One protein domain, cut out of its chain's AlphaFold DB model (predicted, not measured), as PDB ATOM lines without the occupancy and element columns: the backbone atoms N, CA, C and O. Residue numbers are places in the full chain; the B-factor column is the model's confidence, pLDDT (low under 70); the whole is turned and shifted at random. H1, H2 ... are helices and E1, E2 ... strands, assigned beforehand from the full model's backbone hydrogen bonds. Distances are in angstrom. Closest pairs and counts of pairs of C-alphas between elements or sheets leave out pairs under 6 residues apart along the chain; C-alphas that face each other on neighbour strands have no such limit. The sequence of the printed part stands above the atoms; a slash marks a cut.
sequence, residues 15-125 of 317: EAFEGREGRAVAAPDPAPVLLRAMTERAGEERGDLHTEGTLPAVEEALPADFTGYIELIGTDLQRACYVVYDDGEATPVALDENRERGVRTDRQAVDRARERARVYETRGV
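AT A GLANCE: This is residues 15 to 125 of the 317 residues of an uncharacterized protein of Halobacteriales archaeon QS_3_64_16 (UniProt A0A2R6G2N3). One strongly twisted antiparallel sheet of six strands curls round H1, while H3 packs on its opposite face and H2 only grazes the sheet. These parts form a compact body, from which a tail, residues 15 to 26, sticks out past H1 and makes much of the length. The printed part has 111 residues, with three named helices and six named strands in the order H1 E1 H2 E2 E3 E4 E5 H3 E6; the class is mixed, helices and strands, and the sheet runs E1 E6 E2 E3 E4 E5. The whole is compact, with a radius of gyration of the C-alphas of 15.0 A, and spans 52 by 30 by 24 A.

HOW THE PARTS SIT: Residues 15 to 26 stand free. H1, residues 30 to 42, is on the sheet of E1, residues 48 to 50, E6, residues 119 to 124, E2, residues 68 to 73, E3, residues 81 to 86, E4, residues 89 to 95, and E5, residues 103 to 105, in that order across it. The sheet curls round H1: the closest C-alphas of H1 and E5 are those of Pro 32 and Val 103, 5.3 A apart, and those of H1 and E3 are Leu 35 and Val 84, 6.4 A apart. E1 is an edge strand, antiparallel to E6, with N 50 and O 120 2.8 A apart. H2, residues 55 to 60, only grazes the sheet; its closest C-alpha pair with E6 is Leu 55 and Tyr 120, 7.3 A. E1, H2 and E2 form a split strand-helix-strand unit, two strands running the same way with E6 between them in the sheet, and its crossover is right-handed. E2 is antiparallel to E6, with N 71 and O 121 2.8 A apart. E2, E3, E4 and E5 form a meander, each the antiparallel neighbour of the one before, and its three successive pairs are hairpins. Within hydrogen-bond range are N 70 and O 83 at 2.8 A for E2 and E3, N 84 and O 91 at 2.9 A for E3 and E4, and N 94 and O 104 at 2.9 A for E4 and E5, the other edge strand. H3, residues 107 to 116, is on the face opposite to H1, which gives three layers, helices on both faces of a sheet. Its height over the sheet is 8.2 A; it lies over E2, and only just over E3 and E4 with 3 of its C-alphas on each. It runs slantwise to the strands, at 51 degrees to E2 on the local plane. The closest C-alphas of H3 and E4 are those of Pro 92 and Arg 107, 5.3 A apart. H2 and H3 are close but not clearly touching, with the C-alphas of Leu 55 and Arg 114 6.7 A apart, and stand about perpendicular at 80 degrees. H1 is apart from H2 and H3. Each O i to N i+4 pair is within hydrogen-bond range in H1 and H2, and 4 of 6 are in H3.

IN THESE COORDINATES: H1 begins at C-alpha 30, (39.815, -34.721, -42.592), and is 18.1 A long. E1 measures 6.5 A, H2 8.7 A and E2 16.4 A. E3 measures 16.6 A, E4, the longest strand by residues, 19.3 A, and E5 7.1 A. H3 begins at C-alpha 107, (27.639, -40.850, -38.789), and is 14.4 A long. E6, also 16.6 A, ends at C-alpha 124, (42.239, -50.193, -50.909).

THE WHOLE: The two C-alphas farthest apart, those of Gly 19 and Glu 52, are 51.7 A apart. Without residues 15 to 26 the body spans 34 by 28 by 24 A. The printed part has no cut, and no link between named elements is long. The mean pLDDT of the printed part is 80.7; residues 43 to 47, 52, 75, 78 and 97 to 103 are under 70.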
ATOM      1  N   GLU A  15      55.194 -28.770 -57.225       84.44
ATOM      2  CA  GLU A  15      56.025 -27.698 -57.779       84.44
ATOM      3  C   GLU A  15      55.259 -26.814 -58.778       84.44
ATOM      4  O   GLU A  15      55.577 -25.640 -58.954       84.44
ATOM      5  N   ALA A  16      54.181 -27.316 -59.394       83.88
ATOM      6  CA  ALA A  16      53.361 -26.531 -60.313       83.88
ATOM      7  C   ALA A  16      52.609 -25.379 -59.620       83.88
ATOM      8  O   ALA A  16      52.087 -24.495 -60.308       83.88
ATOM      9  N   PHE A  17      52.535 -25.382 -58.287       79.81
ATOM     10  CA  PHE A  17      51.968 -24.292 -57.495       79.81
ATOM     11  C   PHE A  17      52.994 -23.200 -57.157       79.81
ATOM     12  O   PHE A  17      52.598 -22.116 -56.725       79.81
ATOM     13  N   GLU A  18      54.293 -23.432 -57.376       84.94
ATOM     14  CA  GLU A  18      55.338 -22.463 -57.050       84.94
ATOM     15  C   GLU A  18      55.164 -21.163 -57.857       84.94
ATOM     16  O   GLU A  18      55.017 -21.164 -59.082       84.94
ATOM     17  N   GLY A  19      55.136 -20.027 -57.154       81.38
ATOM     18  CA  GLY A  19      54.974 -18.706 -57.765       81.38
ATOM     19  C   GLY A  19      53.600 -18.443 -58.398       81.38
ATOM     20  O   GLY A  19      53.448 -17.443 -59.102       81.38
ATOM     21  N   ARG A  20      52.601 -19.309 -58.167       83.50
ATOM     22  CA  ARG A  20      51.220 -19.117 -58.634       83.50
ATOM     23  C   ARG A  20      50.293 -18.762 -57.477       83.50
ATOM     24  O   ARG A  20      50.433 -19.261 -56.365       83.50
ATOM     25  N   GLU A  21      49.298 -17.930 -57.758       83.00
ATOM     26  CA  GLU A  21      48.209 -17.685 -56.813       83.00
ATOM     27  C   GLU A  21      47.263 -18.893 -56.797       83.00
ATOM     28  O   GLU A  21      46.809 -19.364 -57.844       83.00
ATOM     29  N   GLY A  22      46.968 -19.406 -55.602       78.88
ATOM     30  CA  GLY A  22      46.080 -20.545 -55.387       78.88
ATOM     31  C   GLY A  22      44.961 -20.225 -54.399       78.88
ATOM     32  O   GLY A  22      45.040 -19.271 -53.625       78.88
ATOM     33  N   ARG A  23      43.906 -21.048 -54.403       83.25
ATOM     34  CA  ARG A  23      42.818 -20.979 -53.421       83.25
ATOM     35  C   ARG A  23      42.861 -22.206 -52.520       83.25
ATOM     36  O   ARG A  23      42.530 -23.302 -52.960       83.25
ATOM     37  N   ALA A  24      43.193 -22.003 -51.251       82.56
ATOM     38  CA  ALA A  24      43.026 -23.030 -50.233       82.56
ATOM     39  C   ALA A  24      41.560 -23.077 -49.772       82.56
ATOM     40  O   ALA A  24      40.951 -22.046 -49.479       82.56
ATOM     41  N   VAL A  25      40.991 -24.279 -49.705       78.56
ATOM     42  CA  VAL A  25      39.674 -24.531 -49.109       78.56
ATOM     43  C   VAL A  25      39.862 -25.590 -48.036       78.56
ATOM     44  O   VAL A  25      40.269 -26.710 -48.336       78.56
ATOM     45  N   ALA A  26      39.592 -25.223 -46.786       76.50
ATOM     46  CA  ALA A  26      39.630 -26.158 -45.672       76.50
ATOM     47  C   ALA A  26      38.309 -26.930 -45.601       76.50
ATOM     48  O   ALA A  26      37.229 -26.335 -45.665       76.50
ATOM     49  N   ALA A  27      38.401 -28.250 -45.467       74.12
ATOM     50  CA  ALA A  27      37.250 -29.055 -45.092       74.12
ATOM     51  C   ALA A  27      37.032 -28.972 -43.571       74.12
ATOM     52  O   ALA A  27      38.007 -28.828 -42.834       74.12
ATOM     53  N   PRO A  28      35.781 -29.083 -43.092       75.81
ATOM     54  CA  PRO A  28      35.491 -29.147 -41.659       75.81
ATOM     55  C   PRO A  28      36.111 -30.365 -40.963       75.81
ATOM     56  O   PRO A  28      36.455 -30.277 -39.791       75.81
ATOM     57  N   ASP A  29      36.263 -31.471 -41.697       78.62
ATOM     58  CA  ASP A  29      36.771 -32.753 -41.214       78.62
ATOM     59  C   ASP A  29      37.808 -33.327 -42.203       78.62
ATOM     60  O   ASP A  29      37.709 -33.064 -43.411       78.62
ATOM     61  N   PRO A  30      38.773 -34.144 -41.738       81.12
ATOM     62  CA  PRO A  30      39.815 -34.721 -42.592       81.12
ATOM     63  C   PRO A  30      39.292 -35.809 -43.546       81.12
ATOM     64  O   PRO A  30      39.714 -35.872 -44.702       81.12
ATOM     65  N   ALA A  31      38.328 -36.630 -43.114       86.38
ATOM     66  CA  ALA A  31      37.832 -37.769 -43.891       86.38
ATOM     67  C   ALA A  31      37.215 -37.401 -45.260       86.38
ATOM     68  O   ALA A  31      37.514 -38.074 -46.243       86.38
ATOM     69  N   PRO A  32      36.425 -36.317 -45.400       83.69
ATOM     70  CA  PRO A  32      36.023 -35.778 -46.700       83.69
ATOM     71  C   PRO A  32      37.171 -35.510 -47.683       83.69
ATOM     72  O   PRO A  32      37.041 -35.776 -48.880       83.69
ATOM     73  N   VAL A  33      38.290 -34.973 -47.187       86.12
ATOM     74  CA  VAL A  33      39.475 -34.662 -48.003       86.12
ATOM     75  C   VAL A  33      40.179 -35.949 -48.411       86.12
ATOM     76  O   VAL A  33      40.543 -36.091 -49.577       86.12
ATOM     77  N   LEU A  34      40.315 -36.895 -47.480       87.62
ATOM     78  CA  LEU A  34      40.869 -38.222 -47.747       87.62
ATOM     79  C   LEU A  34      40.031 -38.982 -48.774       87.62
ATOM     80  O   LEU A  34      40.583 -39.450 -49.761       87.62
ATOM     81  N   LEU A  35      38.703 -39.020 -48.623       87.88
ATOM     82  CA  LEU A  35      37.809 -39.663 -49.590       87.88
ATOM     83  C   LEU A  35      37.985 -39.067 -50.987       87.88
ATOM     84  O   LEU A  35      38.036 -39.795 -51.978       87.88
ATOM     85  N   ARG A  36      38.097 -37.738 -51.082       85.75
ATOM     86  CA  ARG A  36      38.340 -37.074 -52.363       85.75
ATOM     87  C   ARG A  36      39.684 -37.492 -52.954       85.75
ATOM     88  O   ARG A  36      39.743 -37.805 -54.134       85.75
ATOM     89  N   ALA A  37      40.737 -37.540 -52.143       86.75
ATOM     90  CA  ALA A  37      42.055 -37.959 -52.601       86.75
ATOM     91  C   ALA A  37      42.082 -39.436 -53.036       86.75
ATOM     92  O   ALA A  37      42.631 -39.760 -54.085       86.75
ATOM     93  N   MET A  38      41.437 -40.323 -52.276       89.19
ATOM     94  CA  MET A  38      41.341 -41.748 -52.593       89.19
ATOM     95  C   MET A  38      40.508 -42.006 -53.846       89.19
ATOM     96  O   MET A  38      40.898 -42.828 -54.662       89.19
ATOM     97  N   THR A  39      39.386 -41.307 -54.030       85.69
ATOM     98  CA  THR A  39      38.542 -41.466 -55.230       85.69
ATOM     99  C   THR A  39      39.246 -40.974 -56.494       85.69
ATOM    100  O   THR A  39      39.138 -41.621 -57.530       85.69
ATOM    101  N   GLU A  40      40.016 -39.886 -56.410       85.31
ATOM    102  CA  GLU A  40      40.833 -39.403 -57.530       85.31
ATOM    103  C   GLU A  40      42.041 -40.324 -57.806       85.31
ATOM    104  O   GLU A  40      42.328 -40.607 -58.966       85.31
ATOM    105  N   ARG A  41      42.720 -40.856 -56.770       82.50
ATOM    106  CA  ARG A  41      43.877 -41.769 -56.934       82.50
ATOM    107  C   ARG A  41      43.472 -43.166 -57.402       82.50
ATOM    108  O   ARG A  41      44.152 -43.724 -58.255       82.50
ATOM    109  N   ALA A  42      42.394 -43.725 -56.849       76.31
ATOM    110  CA  ALA A  42      41.847 -45.010 -57.289       76.31
ATOM    111  C   ALA A  42      41.468 -44.967 -58.770       76.31
ATOM    112  O   ALA A  42      41.521 -45.984 -59.457       76.31
ATOM    113  N   GLY A  43      41.079 -43.783 -59.257       65.25
ATOM    114  CA  GLY A  43      40.641 -43.581 -60.623       65.25
ATOM    115  C   GLY A  43      39.565 -44.598 -61.002       65.25
ATOM    116  O   GLY A  43      38.488 -44.665 -60.407       65.25
ATOM    117  N   GLU A  44      39.884 -45.395 -62.012       52.31
ATOM    118  CA  GLU A  44      39.019 -46.415 -62.598       52.31
ATOM    119  C   GLU A  44      39.141 -47.801 -61.941       52.31
ATOM    120  O   GLU A  44      38.339 -48.689 -62.244       52.31
ATOM    121  N   GLU A  45      40.122 -48.009 -61.057       56.97
ATOM    122  CA  GLU A  45      40.359 -49.307 -60.431       56.97
ATOM    123  C   GLU A  45      39.235 -49.645 -59.445       56.97
ATOM    124  O   GLU A  45      38.923 -48.903 -58.507       56.97
ATOM    125  N   ARG A  46      38.585 -50.784 -59.706       58.78
ATOM    126  CA  ARG A  46      37.519 -51.313 -58.862       58.78
ATOM    127  C   ARG A  46      38.093 -52.030 -57.659       58.78
ATOM    128  O   ARG A  46      39.060 -52.779 -57.769       58.78
ATOM    129  N   GLY A  47      37.413 -51.823 -56.545       69.44
ATOM    130  CA  GLY A  47      37.629 -52.581 -55.333       69.44
ATOM    131  C   GLY A  47      36.914 -53.927 -55.319       69.44
ATOM    132  O   GLY A  47      36.214 -54.294 -56.267       69.44
ATOM    133  N   ASP A  48      37.057 -54.634 -54.205       79.25
ATOM    134  CA  ASP A  48      36.347 -55.880 -53.945       79.25
ATOM    135  C   ASP A  48      34.858 -55.604 -53.706       79.25
ATOM    136  O   ASP A  48      34.475 -54.793 -52.860       79.25
ATOM    137  N   LEU A  49      34.003 -56.274 -54.481       78.06
ATOM    138  CA  LEU A  49      32.554 -56.132 -54.398       78.06
ATOM    139  C   LEU A  49      31.959 -57.244 -53.533       78.06
ATOM    140  O   LEU A  49      32.072 -58.427 -53.849       78.06
ATOM    141  N   HIS A  50      31.238 -56.856 -52.492       80.31
ATOM    142  CA  HIS A  50      30.556 -57.756 -51.574       80.31
ATOM    143  C   HIS A  50      29.044 -57.565 -51.700       80.31
ATOM    144  O   HIS A  50      28.484 -56.574 -51.233       80.31
ATOM    145  N   THR A  51      28.371 -58.515 -52.352       70.62
ATOM    146  CA  THR A  51      26.915 -58.481 -52.598       70.62
ATOM    147  C   THR A  51      26.096 -59.238 -51.556       70.62
ATOM    148  O   THR A  51      24.880 -59.087 -51.500       70.62
ATOM    149  N   GLU A  52      26.748 -60.067 -50.743       64.25
ATOM    150  CA  GLU A  52      26.134 -60.825 -49.656       64.25
ATOM    151  C   GLU A  52      27.016 -60.669 -48.413       64.25
ATOM    152  O   GLU A  52      28.132 -61.181 -48.359       64.25
ATOM    153  N   GLY A  53      26.552 -59.898 -47.429       70.19
ATOM    154  CA  GLY A  53      27.310 -59.621 -46.209       70.19
ATOM    155  C   GLY A  53      26.700 -58.507 -45.365       70.19
ATOM    156  O   GLY A  53      25.789 -57.798 -45.795       70.19
ATOM    157  N   THR A  54      27.194 -58.356 -44.139       80.38
ATOM    158  CA  THR A  54      26.961 -57.169 -43.307       80.38
ATOM    159  C   THR A  54      28.251 -56.359 -43.265       80.38
ATOM    160  O   THR A  54      29.332 -56.940 -43.345       80.38
ATOM    161  N   LEU A  55      28.159 -55.033 -43.117       83.19
ATOM    162  CA  LEU A  55      29.359 -54.197 -43.020       83.19
ATOM    163  C   LEU A  55      30.377 -54.722 -41.982       83.19
ATOM    164  O   LEU A  55      31.536 -54.833 -42.354       83.19
ATOM    165  N   PRO A  56      29.988 -55.150 -40.761       85.00
ATOM    166  CA  PRO A  56      30.944 -55.699 -39.797       85.00
ATOM    167  C   PRO A  56      31.724 -56.919 -40.303       85.00
ATOM    168  O   PRO A  56      32.886 -57.080 -39.958       85.00
ATOM    169  N   ALA A  57      31.109 -57.771 -41.132       84.81
ATOM    170  CA  ALA A  57      31.794 -58.926 -41.710       84.81
ATOM    171  C   ALA A  57      32.816 -58.511 -42.781       84.81
ATOM    172  O   ALA A  57      33.860 -59.142 -42.912       84.81
ATOM    173  N   VAL A  58      32.524 -57.446 -43.537       86.75
ATOM    174  CA  VAL A  58      33.482 -56.848 -44.480       86.75
ATOM    175  C   VAL A  58      34.622 -56.178 -43.709       86.75
ATOM    176  O   VAL A  58      35.779 -56.386 -44.047       86.75
ATOM    177  N   GLU A  59      34.304 -55.443 -42.639       86.44
ATOM    178  CA  GLU A  59      35.281 -54.786 -41.760       86.44
ATOM    179  C   GLU A  59      36.226 -55.789 -41.086       86.44
ATOM    180  O   GLU A  59      37.423 -55.539 -41.005       86.44
ATOM    181  N   GLU A  60      35.723 -56.943 -40.643       86.69
ATOM    182  CA  GLU A  60      36.543 -58.005 -40.045       86.69
ATOM    183  C   GLU A  60      37.494 -58.663 -41.057       86.69
ATOM    184  O   GLU A  60      38.563 -59.147 -40.688       86.69
ATOM    185  N   ALA A  61      37.124 -58.674 -42.340       86.94
ATOM    186  CA  ALA A  61      37.957 -59.221 -43.405       86.94
ATOM    187  C   ALA A  61      39.084 -58.266 -43.846       86.94
ATOM    188  O   ALA A  61      39.974 -58.685 -44.591       86.94
ATOM    189  N   LEU A  62      39.056 -57.002 -43.409       87.19
ATOM    190  CA  LEU A  62      40.074 -56.020 -43.758       87.19
ATOM    191  C   LEU A  62      41.375 -56.224 -42.965       87.19
ATOM    192  O   LEU A  62      41.346 -56.630 -41.800       87.19
ATOM    193  N   PRO A  63      42.537 -55.906 -43.564       88.19
ATOM    194  CA  PRO A  63      43.778 -55.796 -42.808       88.19
ATOM    195  C   PRO A  63      43.672 -54.684 -41.750       88.19
ATOM    196  O   PRO A  63      42.947 -53.708 -41.928       88.19
ATOM    197  N   ALA A  64      44.407 -54.822 -40.644       88.44
ATOM    198  CA  ALA A  64      44.331 -53.879 -39.524       88.44
ATOM    199  C   ALA A  64      44.817 -52.465 -39.893       88.44
ATOM    200  O   ALA A  64      44.279 -51.494 -39.384       88.44
ATOM    201  N   ASP A  65      45.795 -52.366 -40.792       87.88
ATOM    202  CA  ASP A  65      46.385 -51.137 -41.341       87.88
ATOM    203  C   ASP A  65      45.699 -50.671 -42.643       87.88
ATOM    204  O   ASP A  65      46.271 -49.943 -43.458       87.88
ATOM    205  N   PHE A  66      44.460 -51.116 -42.886       89.06
ATOM    206  CA  PHE A  66      43.754 -50.792 -44.119       89.06
ATOM    207  C   PHE A  66      43.630 -49.275 -44.316       89.06
ATOM    208  O   PHE A  66      43.131 -48.551 -43.455       89.06
ATOM    209  N   THR A  67      44.049 -48.813 -45.493       90.75
ATOM    210  CA  THR A  67      43.896 -47.427 -45.941       90.75
ATOM    211  C   THR A  67      43.119 -47.430 -47.249       90.75
ATOM    212  O   THR A  67      43.541 -48.036 -48.240       90.75
ATOM    213  N   GLY A  68      41.949 -46.800 -47.253       90.06
ATOM    214  CA  GLY A  68      40.997 -46.917 -48.351       90.06
ATOM    215  C   GLY A  68      39.586 -46.511 -47.952       90.06
ATOM    216  O   GLY A  68      39.381 -45.794 -46.978       90.06
ATOM    217  N   TYR A  69      38.582 -46.963 -48.695       91.88
ATOM    218  CA  TYR A  69      37.187 -46.699 -48.349       91.88
ATOM    219  C   TYR A  69      36.262 -47.847 -48.743       91.88
ATOM    220  O   TYR A  69      36.531 -48.588 -49.686       91.88
ATOM    221  N   ILE A  70      35.137 -47.955 -48.039       91.50
ATOM    222  CA  ILE A  70      34.015 -48.823 -48.396       91.50
ATOM    223  C   ILE A  70      32.856 -47.940 -48.856       91.50
ATOM    224  O   ILE A  70      32.405 -47.080 -48.098       91.50
ATOM    225  N   GLU A  71      32.352 -48.147 -50.069       90.50
ATOM    226  CA  GLU A  71      31.116 -47.531 -50.557       90.50
ATOM    227  C   GLU A  71      29.907 -48.397 -50.185       90.50
ATOM    228  O   GLU A  71      29.889 -49.608 -50.410       90.50
ATOM    229  N   LEU A  72      28.882 -47.765 -49.609       89.88
ATOM    230  CA  LEU A  72      27.631 -48.415 -49.231       89.88
ATOM    231  C   LEU A  72      26.594 -48.183 -50.328       89.88
ATOM    232  O   LEU A  72      26.155 -47.052 -50.557       89.88
ATOM    233  N   ILE A  73      26.153 -49.270 -50.960       84.69
ATOM    234  CA  ILE A  73      25.209 -49.250 -52.075       84.69
ATOM    235  C   ILE A  73      23.897 -49.919 -51.641       84.69
ATOM    236  O   ILE A  73      23.858 -51.047 -51.139       84.69
ATOM    237  N   GLY A  74      22.787 -49.209 -51.842       79.06
ATOM    238  CA  GLY A  74      21.442 -49.681 -51.520       79.06
ATOM    239  C   GLY A  74      20.370 -48.918 -52.294       79.06
ATOM    240  O   GLY A  74      20.559 -47.762 -52.681       79.06
ATOM    241  N   THR A  75      19.235 -49.571 -52.524       64.31
ATOM    242  CA  THR A  75      18.152 -49.094 -53.395       64.31
ATOM    243  C   THR A  75      17.483 -47.822 -52.855       64.31
ATOM    244  O   THR A  75      17.192 -46.904 -53.628       64.31
ATOM    245  N   ASP A  76      17.395 -47.688 -51.527       73.88
ATOM    246  CA  ASP A  76      16.742 -46.575 -50.814       73.88
ATOM    247  C   ASP A  76      17.707 -45.563 -50.178       73.88
ATOM    248  O   ASP A  76      17.321 -44.762 -49.319       73.88
ATOM    249  N   LEU A  77      18.982 -45.579 -50.567       71.31
ATOM    250  CA  LEU A  77      19.918 -44.573 -50.081       71.31
ATOM    251  C   LEU A  77      19.656 -43.244 -50.798       71.31
ATOM    252  O   LEU A  77      19.769 -43.133 -52.020       71.31
ATOM    253  N   GLN A  78      19.280 -42.224 -50.027       68.19
ATOM    254  CA  GLN A  78      19.105 -40.854 -50.533       68.19
ATOM    255  C   GLN A  78      20.445 -40.160 -50.813       68.19
ATOM    256  O   GLN A  78      20.482 -39.091 -51.402       68.19
ATOM    257  N   ARG A  79      21.552 -40.729 -50.329       73.38
ATOM    258  CA  ARG A  79      22.898 -40.153 -50.374       73.38
ATOM    259  C   ARG A  79      23.906 -41.273 -50.572       73.38
ATOM    260  O   ARG A  79      23.706 -42.365 -50.043       73.38
ATOM    261  N   ALA A  80      24.992 -40.993 -51.285       83.25
ATOM    262  CA  ALA A  80      26.116 -41.923 -51.326       83.25
ATOM    263  C   ALA A  80      26.847 -41.871 -49.981       83.25
ATOM    264  O   ALA A  80      27.223 -40.793 -49.518       83.25
ATOM    265  N   CYS A  81      26.983 -43.029 -49.345       88.94
ATOM    266  CA  CYS A  81      27.556 -43.172 -48.015       88.94
ATOM    267  C   CYS A  81      28.822 -44.017 -48.108       88.94
ATOM    268  O   CYS A  81      28.857 -45.001 -48.842       88.94
ATOM    269  N   TYR A  82      29.836 -43.629 -47.349       90.88
ATOM    270  CA  TYR A  82      31.153 -44.241 -47.348       90.88
ATOM    271  C   TYR A  82      31.633 -44.441 -45.915       90.88
ATOM    272  O   TYR A  82      31.258 -43.698 -45.004       90.88
ATOM    273  N   VAL A  83      32.514 -45.413 -45.730       92.75
ATOM    274  CA  VAL A  83      33.375 -45.500 -44.552       92.75
ATOM    275  C   VAL A  83      34.807 -45.371 -45.042       92.75
ATOM    276  O   VAL A  83      35.253 -46.187 -45.841       92.75
ATOM    277  N   VAL A  84      35.487 -44.306 -44.632       92.44
ATOM    278  CA  VAL A  84      36.880 -44.025 -45.001       92.44
ATOM    279  C   VAL A  84      37.782 -44.602 -43.924       92.44
ATOM    280  O   VAL A  84      37.487 -44.421 -42.748       92.44
ATOM    281  N   TYR A  85      38.860 -45.261 -44.323       91.88
ATOM    282  CA  TYR A  85      39.873 -45.820 -43.441       91.88
ATOM    283  C   TYR A  85      41.211 -45.141 -43.688       91.88
ATOM    284  O   TYR A  85      41.672 -45.096 -44.830       91.88
ATOM    285  N   ASP A  86      41.835 -44.654 -42.624       90.56
ATOM    286  CA  ASP A  86      43.219 -44.176 -42.620       90.56
ATOM    287  C   ASP A  86      43.977 -44.944 -41.538       90.56
ATOM    288  O   ASP A  86      43.607 -44.866 -40.371       90.56
ATOM    289  N   ASP A  87      44.963 -45.756 -41.932       88.75
ATOM    290  CA  ASP A  87      45.738 -46.610 -41.011       88.75
ATOM    291  C   ASP A  87      44.852 -47.455 -40.061       88.75
ATOM    292  O   ASP A  87      45.120 -47.607 -38.869       88.75
ATOM    293  N   GLY A  88      43.734 -47.973 -40.584       86.88
ATOM    294  CA  GLY A  88      42.747 -48.739 -39.817       86.88
ATOM    295  C   GLY A  88      41.693 -47.914 -39.069       86.88
ATOM    296  O   GLY A  88      40.707 -48.482 -38.588       86.88
ATOM    297  N   GLU A  89      41.825 -46.587 -38.986       88.94
ATOM    298  CA  GLU A  89      40.820 -45.728 -38.355       88.94
ATOM    299  C   GLU A  89      39.632 -45.477 -39.290       88.94
ATOM    300  O   GLU A  89      39.755 -44.830 -40.328       88.94
ATOM    301  N   ALA A  90      38.449 -45.952 -38.893       90.56
ATOM    302  CA  ALA A  90      37.220 -45.824 -39.670       90.56
ATOM    303  C   ALA A  90      36.458 -44.519 -39.369       90.56
ATOM    304  O   ALA A  90      35.936 -44.332 -38.266       90.56
ATOM    305  N   THR A  91      36.268 -43.671 -40.380       91.75
ATOM    306  CA  THR A  91      35.438 -42.461 -40.305       91.75
ATOM    307  C   THR A  91      34.240 -42.523 -41.270       91.75
ATOM    308  O   THR A  91      34.422 -42.659 -42.483       91.75
ATOM    309  N   PRO A  92      32.990 -42.393 -40.776       89.81
ATOM    310  CA  PRO A  92      31.790 -42.413 -41.612       89.81
ATOM    311  C   PRO A  92      31.589 -41.093 -42.368       89.81
ATOM    312  O   PRO A  92      31.518 -40.019 -41.768       89.81
ATOM    313  N   VAL A  93      31.406 -41.167 -43.685       88.94
ATOM    314  CA  VAL A  93      31.258 -40.004 -44.568       88.94
ATOM    315  C   VAL A  93      30.014 -40.151 -45.441       88.94
ATOM    316  O   VAL A  93      29.763 -41.208 -46.011       88.94
ATOM    317  N   ALA A  94      29.242 -39.079 -45.599       87.00
ATOM    318  CA  ALA A  94      28.124 -39.038 -46.535       87.00
ATOM    319  C   ALA A  94      28.271 -37.872 -47.518       87.00
ATOM    320  O   ALA A  94      28.665 -36.757 -47.161       87.00
ATOM    321  N   LEU A  95      27.925 -38.131 -48.778       76.25
ATOM    322  CA  LEU A  95      27.840 -37.114 -49.818       76.25
ATOM    323  C   LEU A  95      26.438 -36.511 -49.835       76.25
ATOM    324  O   LEU A  95      25.454 -37.196 -50.115       76.25
ATOM    325  N   ASP A  96      26.354 -35.207 -49.594       70.75
ATOM    326  CA  ASP A  96      25.165 -34.436 -49.932       70.75
ATOM    327  C   ASP A  96      25.076 -34.285 -51.464       70.75
ATOM    328  O   ASP A  96      26.038 -33.880 -52.117       70.75
ATOM    329  N   GLU A  97      23.916 -34.586 -52.058       54.59
ATOM    330  CA  GLU A  97      23.695 -34.436 -53.511       54.59
ATOM    331  C   GLU A  97      23.794 -32.976 -53.979       54.59
ATOM    332  O   GLU A  97      24.021 -32.699 -55.159       54.59
ATOM    333  N   ASN A  98      23.679 -32.025 -53.051       46.19
ATOM    334  CA  ASN A  98      23.905 -30.624 -53.343       46.19
ATOM    335  C   ASN A  98      25.416 -30.336 -53.324       46.19
ATOM    336  O   ASN A  98      25.992 -30.042 -52.275       46.19
ATOM    337  N   ARG A  99      26.053 -30.445 -54.502       48.12
ATOM    338  CA  ARG A  99      27.508 -30.295 -54.732       48.12
ATOM    339  C   ARG A  99      28.120 -29.031 -54.114       48.12
ATOM    340  O   ARG A  99      29.314 -29.012 -53.839       48.12
ATOM    341  N   GLU A 100      27.314 -28.002 -53.862       43.78
ATOM    342  CA  GLU A 100      27.743 -26.747 -53.236       43.78
ATOM    343  C   GLU A 100      27.975 -26.859 -51.714       43.78
ATOM    344  O   GLU A 100      28.665 -26.017 -51.142       43.78
ATOM    345  N   ARG A 101      27.435 -27.888 -51.038       49.94
ATOM    346  CA  ARG A 101      27.579 -28.093 -49.579       49.94
ATOM    347  C   ARG A 101      28.617 -29.136 -49.162       49.94
ATOM    348  O   ARG A 101      28.891 -29.245 -47.962       49.94
ATOM    349  N   GLY A 102      29.250 -29.789 -50.136       55.06
ATOM    350  CA  GLY A 102      30.433 -30.619 -49.936       55.06
ATOM    351  C   GLY A 102      30.170 -31.987 -49.305       55.06
ATOM    352  O   GLY A 102      29.076 -32.311 -48.850       55.06
ATOM    353  N   VAL A 103      31.227 -32.794 -49.311       64.25
ATOM    354  CA  VAL A 103      31.335 -34.068 -48.596       64.25
ATOM    355  C   VAL A 103      31.402 -33.770 -47.097       64.25
ATOM    356  O   VAL A 103      32.170 -32.893 -46.693       64.25
ATOM    357  N   ARG A 104      30.611 -34.459 -46.266       72.81
ATOM    358  CA  ARG A 104      30.607 -34.247 -44.810       72.81
ATOM    359  C   ARG A 104      30.724 -35.560 -44.057       72.81
ATOM    360  O   ARG A 104      30.193 -36.583 -44.484       72.81
ATOM    361  N   THR A 105      31.373 -35.502 -42.903       79.75
ATOM    362  CA  THR A 105      31.287 -36.568 -41.909       79.75
ATOM    363  C   THR A 105      29.855 -36.599 -41.376       79.75
ATOM    364  O   THR A 105      29.370 -35.617 -40.813       79.75
ATOM    365  N   ASP A 106      29.147 -37.705 -41.592       81.94
ATOM    366  CA  ASP A 106      27.764 -37.871 -41.134       81.94
ATOM    367  C   ASP A 106      27.539 -39.314 -40.695       81.94
ATOM    368  O   ASP A 106      27.131 -40.197 -41.456       81.94
ATOM    369  N   ARG A 107      27.809 -39.543 -39.412       85.56
ATOM    370  CA  ARG A 107      27.639 -40.850 -38.789       85.56
ATOM    371  C   ARG A 107      26.198 -41.345 -38.862       85.56
ATOM    372  O   ARG A 107      25.982 -42.529 -39.087       85.56
ATOM    373  N   GLN A 108      25.211 -40.462 -38.707       84.94
ATOM    374  CA  GLN A 108      23.811 -40.879 -38.675       84.94
ATOM    375  C   GLN A 108      23.328 -41.319 -40.059       84.94
ATOM    376  O   GLN A 108      22.587 -42.298 -40.169       84.94
ATOM    377  N   ALA A 109      23.736 -40.612 -41.115       84.00
ATOM    378  CA  ALA A 109      23.450 -41.018 -42.484       84.00
ATOM    379  C   ALA A 109      24.075 -42.383 -42.797       84.00
ATOM    380  O   ALA A 109      23.385 -43.253 -43.330       84.00
ATOM    381  N   VAL A 110      25.334 -42.596 -42.395       84.00
ATOM    382  CA  VAL A 110      26.024 -43.877 -42.590       84.00
ATOM    383  C   VAL A 110      25.382 -44.998 -41.775       84.00
ATOM    384  O   VAL A 110      25.146 -46.066 -42.325       84.00
ATOM    385  N   ASP A 111      25.006 -44.775 -40.515       87.12
ATOM    386  CA  ASP A 111      24.336 -45.797 -39.697       87.12
ATOM    387  C   ASP A 111      22.984 -46.215 -40.299       87.12
ATOM    388  O   ASP A 111      22.688 -47.403 -40.408       87.12
ATOM    389  N   ARG A 112      22.199 -45.263 -40.820       85.44
ATOM    390  CA  ARG A 112      20.978 -45.591 -41.580       85.44
ATOM    391  C   ARG A 112      21.271 -46.306 -42.895       85.44
ATOM    392  O   ARG A 112      20.429 -47.083 -43.357       85.44
ATOM    393  N   ALA A 113      22.402 -45.994 -43.525       85.50
ATOM    394  CA  ALA A 113      22.834 -46.648 -44.747       85.50
ATOM    395  C   ALA A 113      23.282 -48.083 -44.476       85.50
ATOM    396  O   ALA A 113      22.943 -48.949 -45.266       85.50
ATOM    397  N   ARG A 114      23.927 -48.375 -43.342       86.12
ATOM    398  CA  ARG A 114      24.340 -49.732 -42.939       86.12
ATOM    399  C   ARG A 114      23.171 -50.715 -42.863       86.12
ATOM    400  O   ARG A 114      23.306 -51.859 -43.273       86.12
ATOM    401  N   GLU A 115      22.005 -50.271 -42.398       85.62
ATOM    402  CA  GLU A 115      20.793 -51.108 -42.325       85.62
ATOM    403  C   GLU A 115      20.170 -51.391 -43.710       85.62
ATOM    404  O   GLU A 115      19.505 -52.411 -43.932       85.62
ATOM    405  N   ARG A 116      20.361 -50.462 -44.652       83.50
ATOM    406  CA  ARG A 116      19.727 -50.463 -45.982       83.50
ATOM    407  C   ARG A 116      20.658 -50.913 -47.101       83.50
ATOM    408  O   ARG A 116      20.177 -51.303 -48.160       83.50
ATOM    409  N   ALA A 117      21.963 -50.855 -46.878       83.56
ATOM    410  CA  ALA A 117      22.962 -51.316 -47.814       83.56
ATOM    411  C   ALA A 117      22.784 -52.818 -48.025       83.56
ATOM    412  O   ALA A 117      22.475 -53.586 -47.105       83.56
ATOM    413  N   ARG A 118      22.920 -53.219 -49.280       81.81
ATOM    414  CA  ARG A 118      22.908 -54.625 -49.699       81.81
ATOM    415  C   ARG A 118      24.211 -55.001 -50.371       81.81
ATOM    416  O   ARG A 118      24.575 -56.167 -50.367       81.81
ATOM    417  N   VAL A 119      24.899 -54.007 -50.913       83.56
ATOM    418  CA  VAL A 119      26.159 -54.177 -51.608       83.56
ATOM    419  C   VAL A 119      27.174 -53.225 -50.990       83.56
ATOM    420  O   VAL A 119      26.860 -52.063 -50.715       83.56
ATOM    421  N   TYR A 120      28.376 -53.736 -50.765       88.19
ATOM    422  CA  TYR A 120      29.523 -52.990 -50.265       88.19
ATOM    423  C   TYR A 120      30.641 -53.102 -51.293       88.19
ATOM    424  O   TYR A 120      30.912 -54.199 -51.777       88.19
ATOM    425  N   GLU A 121      31.282 -51.993 -51.638       88.31
ATOM    426  CA  GLU A 121      32.463 -52.000 -52.504       88.31
ATOM    427  C   GLU A 121      33.664 -51.475 -51.722       88.31
ATOM    428  O   GLU A 121      33.653 -50.334 -51.267       88.31
ATOM    429  N   THR A 122      34.692 -52.302 -51.565       90.06
ATOM    430  CA  THR A 122      35.881 -52.019 -50.760       90.06
ATOM    431  C   THR A 122      37.047 -51.637 -51.656       90.06
ATOM    432  O   THR A 122      37.565 -52.486 -52.374       90.06
ATOM    433  N   ARG A 123      37.530 -50.394 -51.591       90.00
ATOM    434  CA  ARG A 123      38.707 -49.942 -52.349       90.00
ATOM    435  C   ARG A 123      39.887 -49.675 -51.425       90.00
ATOM    436  O   ARG A 123      39.841 -48.734 -50.637       90.00
ATOM    437  N   GLY A 124      40.949 -50.468 -51.549       88.75
ATOM    438  CA  GLY A 124      42.239 -50.193 -50.909       88.75
ATOM    439  C   GLY A 124      43.018 -49.157 -51.711       88.75
ATOM    440  O   GLY A 124      43.343 -49.393 -52.872       88.75
ATOM    441  N   VAL A 125      43.295 -48.002 -51.111       87.25
ATOM    442  CA  VAL A 125      43.973 -46.882 -51.773       87.25
ATOM    443  C   VAL A 125      44.946 -46.262 -50.775       87.25
ATOM    444  O   VAL A 125      44.595 -45.281 -50.115       87.25
TER     445      VAL A 125